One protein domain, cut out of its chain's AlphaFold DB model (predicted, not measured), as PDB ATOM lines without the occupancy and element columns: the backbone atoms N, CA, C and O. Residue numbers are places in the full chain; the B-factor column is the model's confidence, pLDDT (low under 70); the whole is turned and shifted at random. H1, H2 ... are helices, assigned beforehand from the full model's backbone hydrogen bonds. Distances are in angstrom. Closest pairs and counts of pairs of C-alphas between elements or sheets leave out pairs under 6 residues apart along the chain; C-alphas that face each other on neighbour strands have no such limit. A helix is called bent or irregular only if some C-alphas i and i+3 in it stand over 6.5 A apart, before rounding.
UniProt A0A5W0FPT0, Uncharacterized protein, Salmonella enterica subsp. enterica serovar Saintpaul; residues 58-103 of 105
ATOM      1  N   VAL A  58     241.394 272.166 230.626       91.69
ATOM      2  CA  VAL A  58     240.551 270.986 230.370       91.69
ATOM      3  C   VAL A  58     239.825 271.105 229.029       91.69
ATOM      4  O   VAL A  58     239.838 270.177 228.221       91.69
ATOM      5  N   LYS A  59     239.229 272.267 228.737       92.00
ATOM      6  CA  LYS A  59     238.571 272.520 227.446       92.00
ATOM      7  C   LYS A  59     239.548 272.397 226.273       92.00
ATOM      8  O   LYS A  59     239.186 271.847 225.233       92.00
ATOM      9  N   THR A  60     240.753 272.939 226.423       91.50
ATOM     10  CA  THR A  60     241.791 272.904 225.384       91.50
ATOM     11  C   THR A  60     242.245 271.472 225.128       91.50
ATOM     12  O   THR A  60     242.270 271.039 223.975       91.50
ATOM     13  N   GLN A  61     242.516 270.719 226.194       93.75
ATOM     14  CA  GLN A  61     242.912 269.320 226.111       93.75
ATOM     15  C   GLN A  61     241.819 268.470 225.454       93.75
ATOM     16  O   GLN A  61     242.113 267.767 224.494       93.75
ATOM     17  N   ASN A  62     240.559 268.613 225.873       95.38
ATOM     18  CA  ASN A  62     239.429 267.885 225.282       95.38
ATOM     19  C   ASN A  62     239.228 268.205 223.795       95.38
ATOM     20  O   ASN A  62     238.872 267.341 223.001       95.38
ATOM     21  N   ASN A  63     239.443 269.460 223.395       95.19
ATOM     22  CA  ASN A  63     239.373 269.835 221.985       95.19
ATOM     23  C   ASN A  63     240.511 269.172 221.195       95.19
ATOM     24  O   ASN A  63     240.290 268.631 220.113       95.19
ATOM     25  N   ARG A  64     241.723 269.156 221.758       96.25
ATOM     26  CA  ARG A  64     242.880 268.505 221.141       96.25
ATOM     27  C   ARG A  64     242.684 266.996 220.998       96.25
ATOM     28  O   ARG A  64     242.977 266.470 219.926       96.25
ATOM     29  N   THR A  65     242.191 266.317 222.033       97.25
ATOM     30  CA  THR A  65     241.901 264.876 221.977       97.25
ATOM     31  C   THR A  65     240.825 264.596 220.939       97.25
ATOM     32  O   THR A  65     241.065 263.804 220.034       97.25
ATOM     33  N   TYR A  66     239.725 265.355 220.954       96.19
ATOM     34  CA  TYR A  66     238.671 265.234 219.951       96.19
ATOM     35  C   TYR A  66     239.209 265.409 218.522       96.19
ATOM     36  O   TYR A  66     238.890 264.614 217.640       96.19
ATOM     37  N   GLN A  67     240.058 266.412 218.276       95.50
ATOM     38  CA  GLN A  67     240.670 266.616 216.960       95.50
ATOM     39  C   GLN A  67     241.601 265.470 216.549       95.50
ATOM     40  O   GLN A  67     241.601 265.089 215.379       95.50
ATOM     41  N   ALA A  68     242.400 264.940 217.477       95.88
ATOM     42  CA  ALA A  68     243.307 263.830 217.205       95.88
ATOM     43  C   ALA A  68     242.538 262.542 216.880       95.88
ATOM     44  O   ALA A  68     242.824 261.900 215.869       95.88
ATOM     45  N   GLU A  69     241.532 262.214 217.689       96.88
ATOM     46  CA  GLU A  69     240.694 261.019 217.538       96.88
ATOM     47  C   GLU A  69     239.833 261.080 216.269       96.88
ATOM     48  O   GLU A  69     239.668 260.075 215.583       96.88
ATOM     49  N   ASN A  70     239.339 262.266 215.898       96.94
ATOM     50  CA  ASN A  70     238.426 262.449 214.762       96.94
ATOM     51  C   ASN A  70     239.113 263.035 213.515       96.94
ATOM     52  O   ASN A  70     238.443 263.555 212.618       96.94
ATOM     53  N   LYS A  71     240.451 262.991 213.435       95.31
ATOM     54  CA  LYS A  71     241.248 263.684 212.404       95.31
ATOM     55  C   LYS A  71     240.807 263.361 210.972       95.31
ATOM     56  O   LYS A  71     240.696 264.265 210.144       95.31
ATOM     57  N   THR A  72     240.588 262.085 210.668       96.19
ATOM     58  CA  THR A  72     240.198 261.612 209.329       96.19
ATOM     59  C   THR A  72     238.790 262.071 208.962       96.19
ATOM     60  O   THR A  72     238.581 262.589 207.866       96.19
ATOM     61  N   GLU A  73     237.844 261.969 209.895       96.50
ATOM     62  CA  GLU A  73     236.466 262.428 209.712       96.50
ATOM     63  C   GLU A  73     236.401 263.948 209.505       96.50
ATOM     64  O   GLU A  73     235.739 264.429 208.585       96.50
ATOM     65  N   LEU A  74     237.128 264.719 210.321       95.81
ATOM     66  CA  LEU A  74     237.254 266.171 210.174       95.81
ATOM     67  C   LEU A  74     237.844 266.545 208.807       95.81
ATOM     68  O   LEU A  74     237.331 267.450 208.143       95.81
ATOM     69  N   ALA A  75     238.885 265.839 208.358       96.12
ATOM     70  CA  ALA A  75     239.484 266.058 207.044       96.12
ATOM     71  C   ALA A  75     238.498 265.757 205.903       96.12
ATOM     72  O   ALA A  75     238.390 266.558 204.969       96.12
ATOM     73  N   GLU A  76     237.735 264.666 205.995       96.19
ATOM     74  CA  GLU A  76     236.722 264.317 204.994       96.19
ATOM     75  C   GLU A  76     235.565 265.323 204.985       96.19
ATOM     76  O   GLU A  76     235.178 265.808 203.921       96.19
ATOM     77  N   LYS A  77     235.080 265.756 206.157       96.19
ATOM     78  CA  LYS A  77     234.089 266.840 206.273       96.19
ATOM     79  C   LYS A  77     234.568 268.113 205.576       96.19
ATOM     80  O   LYS A  77     233.810 268.730 204.824       96.19
ATOM     81  N   MET A  78     235.831 268.490 205.774       96.81
ATOM     82  CA  MET A  78     236.422 269.656 205.112       96.81
ATOM     83  C   MET A  78     236.580 269.456 203.601       96.81
ATOM     84  O   MET A  78     236.318 270.388 202.837       96.81
ATOM     85  N   ARG A  79     236.962 268.256 203.149       95.19
ATOM     86  CA  ARG A  79     237.025 267.904 201.724       95.19
ATOM     87  C   ARG A  79     235.652 268.022 201.068       95.19
ATOM     88  O   ARG A  79     235.531 268.668 200.028       95.19
ATOM     89  N   VAL A  80     234.625 267.438 201.682       94.19
ATOM     90  CA  VAL A  80     233.236 267.484 201.210       94.19
ATOM     91  C   VAL A  80     232.737 268.920 201.148       94.19
ATOM     92  O   VAL A  80     232.189 269.322 200.124       94.19
ATOM     93  N   LYS A  81     232.967 269.713 202.202       96.44
ATOM     94  CA  LYS A  81     232.599 271.132 202.229       96.44
ATOM     95  C   LYS A  81     233.225 271.890 201.055       96.44
ATOM     96  O   LYS A  81     232.498 272.510 200.287       96.44
ATOM     97  N   ARG A  82     234.543 271.764 200.862       96.06
ATOM     98  CA  ARG A  82     235.264 272.404 199.747       96.06
ATOM     99  C   ARG A  82     234.751 271.943 198.382       96.06
ATOM    100  O   ARG A  82     234.663 272.745 197.460       96.06
ATOM    101  N   ALA A  83     234.408 270.664 198.234       94.38
ATOM    102  CA  ALA A  83     233.832 270.148 196.997       94.38
ATOM    103  C   ALA A  83     232.430 270.725 196.738       94.38
ATOM    104  O   ALA A  83     232.148 271.132 195.615       94.38
ATOM    105  N   LYS A  84     231.578 270.831 197.763       95.19
ATOM    106  CA  LYS A  84     230.265 271.487 197.650       95.19
ATOM    107  C   LYS A  84     230.399 272.960 197.273       95.19
ATOM    108  O   LYS A  84     229.709 273.406 196.371       95.19
ATOM    109  N   GLU A  85     231.322 273.686 197.899       95.19
ATOM    110  CA  GLU A  85     231.611 275.086 197.555       95.19
ATOM    111  C   GLU A  85     232.124 275.225 196.112       95.19
ATOM    112  O   GLU A  85     231.720 276.138 195.402       95.19
ATOM    113  N   LYS A  86     232.974 274.297 195.653       95.00
ATOM    114  CA  LYS A  86     233.543 274.316 194.297       95.00
ATOM    115  C   LYS A  86     232.525 273.981 193.207       95.00
ATOM    116  O   LYS A  86     232.556 274.584 192.140       95.00
ATOM    117  N   PHE A  87     231.697 272.966 193.433       93.31
ATOM    118  CA  PHE A  87     230.800 272.432 192.407       93.31
ATOM    119  C   PHE A  87     229.365 272.956 192.525       93.31
ATOM    120  O   PHE A  87     228.609 272.808 191.567       93.31
ATOM    121  N   GLY A  88     228.993 273.575 193.652       94.06
ATOM    122  CA  GLY A  88     227.658 274.123 193.889       94.06
ATOM    123  C   GLY A  88     226.567 273.102 193.570       94.06
ATOM    124  O   GLY A  88     226.639 271.945 193.995       94.06
ATOM    125  N   ASP A  89     225.614 273.505 192.732       93.12
ATOM    126  CA  ASP A  89     224.500 272.662 192.274       93.12
ATOM    127  C   ASP A  89     224.964 271.407 191.514       93.12
ATOM    128  O   ASP A  89     224.293 270.375 191.522       93.12
ATOM    129  N   ARG A  90     226.154 271.450 190.901       92.12
ATOM    130  CA  ARG A  90     226.743 270.321 190.160       92.12
ATOM    131  C   ARG A  90     227.452 269.310 191.062       92.12
ATOM    132  O   ARG A  90     227.996 268.329 190.554       92.12
ATOM    133  N   TYR A  91     227.476 269.516 192.380       93.62
ATOM    134  CA  TYR A  91     228.174 268.631 193.317       93.62
ATOM    135  C   TYR A  91     227.704 267.174 193.216       93.62
ATOM    136  O   TYR A  91     228.531 266.266 193.161       93.62
ATOM    137  N   ASN A  92     226.393 266.946 193.116       92.38
ATOM    138  CA  ASN A  92     225.842 265.592 193.010       92.38
ATOM    139  C   ASN A  92     226.240 264.916 191.688       92.38
ATOM    140  O   ASN A  92     226.635 263.752 191.687       92.38
ATOM    141  N   SER A  93     226.229 265.654 190.573       92.94
ATOM    142  CA  SER A  93     226.699 265.153 189.274       92.94
ATOM    143  C   SER A  93     228.197 264.827 189.287       92.94
ATOM    144  O   SER A  93     228.624 263.824 188.714       92.94
ATOM    145  N   TYR A  94     229.004 265.639 189.978       90.50
ATOM    146  CA  TYR A  94     230.426 265.369 190.201       90.50
ATOM    147  C   TYR A  94     230.646 264.083 191.012       90.50
ATOM    148  O   TYR A  94     231.475 263.258 190.627       90.50
ATOM    149  N   LEU A  95     229.882 263.874 192.090       91.62
ATOM    150  CA  LEU A  95     229.942 262.634 192.870       91.62
ATOM    151  C   LEU A  95     229.576 261.405 192.030       91.62
ATOM    152  O   LEU A  95     230.315 260.423 192.059       91.62
ATOM    153  N   ALA A  96     228.496 261.481 191.248       92.38
ATOM    154  CA  ALA A  96     228.085 260.397 190.355       92.38
ATOM    155  C   ALA A  96     229.188 260.062 189.336       92.38
ATOM    156  O   ALA A  96     229.528 258.898 189.142       92.38
ATOM    157  N   SER A  97     229.826 261.088 188.762       91.75
ATOM    158  CA  SER A  97     230.949 260.918 187.827       91.75
ATOM    159  C   SER A  97     232.153 260.236 188.489       91.75
ATOM    160  O   SER A  97     232.761 259.342 187.903       91.75
ATOM    161  N   LEU A  98     232.495 260.620 189.726       89.81
ATOM    162  CA  LEU A  98     233.556 259.970 190.505       89.81
ATOM    163  C   LEU A  98     233.248 258.498 190.798       89.81
ATOM    164  O   LEU A  98     234.156 257.668 190.760       89.81
ATOM    165  N   GLU A  99     231.997 258.179 191.117       92.25
ATOM    166  CA  GLU A  99     231.574 256.810 191.399       92.25
ATOM    167  C   GLU A  99     231.647 255.934 190.143       92.25
ATOM    168  O   GLU A  99     232.223 254.846 190.190       92.25
ATOM    169  N   SER A 100     231.162 256.437 189.005       91.19
ATOM    170  CA  SER A 100     231.306 255.772 187.707       91.19
ATOM    171  C   SER A 100     232.776 255.536 187.347       91.19
ATOM    172  O   SER A 100     233.129 254.432 186.944       91.19
ATOM    173  N   MET A 101     233.660 256.520 187.564       89.81
ATOM    174  CA  MET A 101     235.103 256.364 187.320       89.81
ATOM    175  C   MET A 101     235.773 255.337 188.242       89.81
ATOM    176  O   MET A 101     236.731 254.689 187.826       89.81
ATOM    177  N   LYS A 102     235.300 255.172 189.484       90.56
ATOM    178  CA  LYS A 102     235.808 254.134 190.395       90.56
ATOM    179  C   LYS A 102     235.410 252.726 189.964       90.56
ATOM    180  O   LYS A 102     236.204 251.824 190.162       90.56
ATOM    181  N   LYS A 103     234.216 252.546 189.390       88.31
ATOM    182  CA  LYS A 103     233.715 251.241 188.914       88.31
ATOM    183  C   LYS A 103     234.423 250.738 187.646       88.31
ATOM    184  O   LYS A 103     234.257 249.582 187.287       88.31
TER     185      LYS A 103
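This is residues 58 to 103 of the 105 residues of an uncharacterized protein of Salmonella enterica subsp. enterica serovar Saintpaul (UniProt A0A5W0FPT0). Three helical rods joined end to end make an open, flat zigzag: H1, then the two arms of the bent helix H2, with a corner at each join and no packed core. The printed part has 46 residues with two named helices, H1 then H2, and no named strand; it is all helix. It is extended, with a radius of gyration of the C-alphas of 15.2 A and spans of 45 by 24 by 9 A.

H1, residues 58 to 69, begins at C-alpha 58 (240.551, 270.986, 230.370) and is 16.2 A long. H2, residues 71 to 103, was assigned as one helix by its hydrogen bonds but is bent: C-alphas 86 and 89 are 9.4 A apart. Its arm H2a, residues 71 to 86, is 22.4 A long. Arm H2b, residues 89 to 103, is 23.6 A long, ends at C-alpha 103 (233.715, 251.241, 188.914) and is irregular, with C-alphas 89 and 92 7.2 A apart.

H1 and H2a are close but not clearly touching, about perpendicular at 77 degrees; their closest C-alphas, of Gln 67 and Leu 74, are 7.6 A apart. H2a and H2b are close but not clearly touching, at a steep tilt of 58 degrees, opposite ways; their closest C-alphas, of Lys 84 and Tyr 91, are 5.6 A apart. H1 and H2b are apart. Every O i to N i+4 pair is within hydrogen-bond range in H1 and H2a, and 10 of 11 in H2b.

The C-alphas farthest apart, of Val 58 and Lys 103, are 46.4 A apart. The link from H1 to H2 is tight, the printed part has no cut, and no printed residue is under 70 in pLDDT.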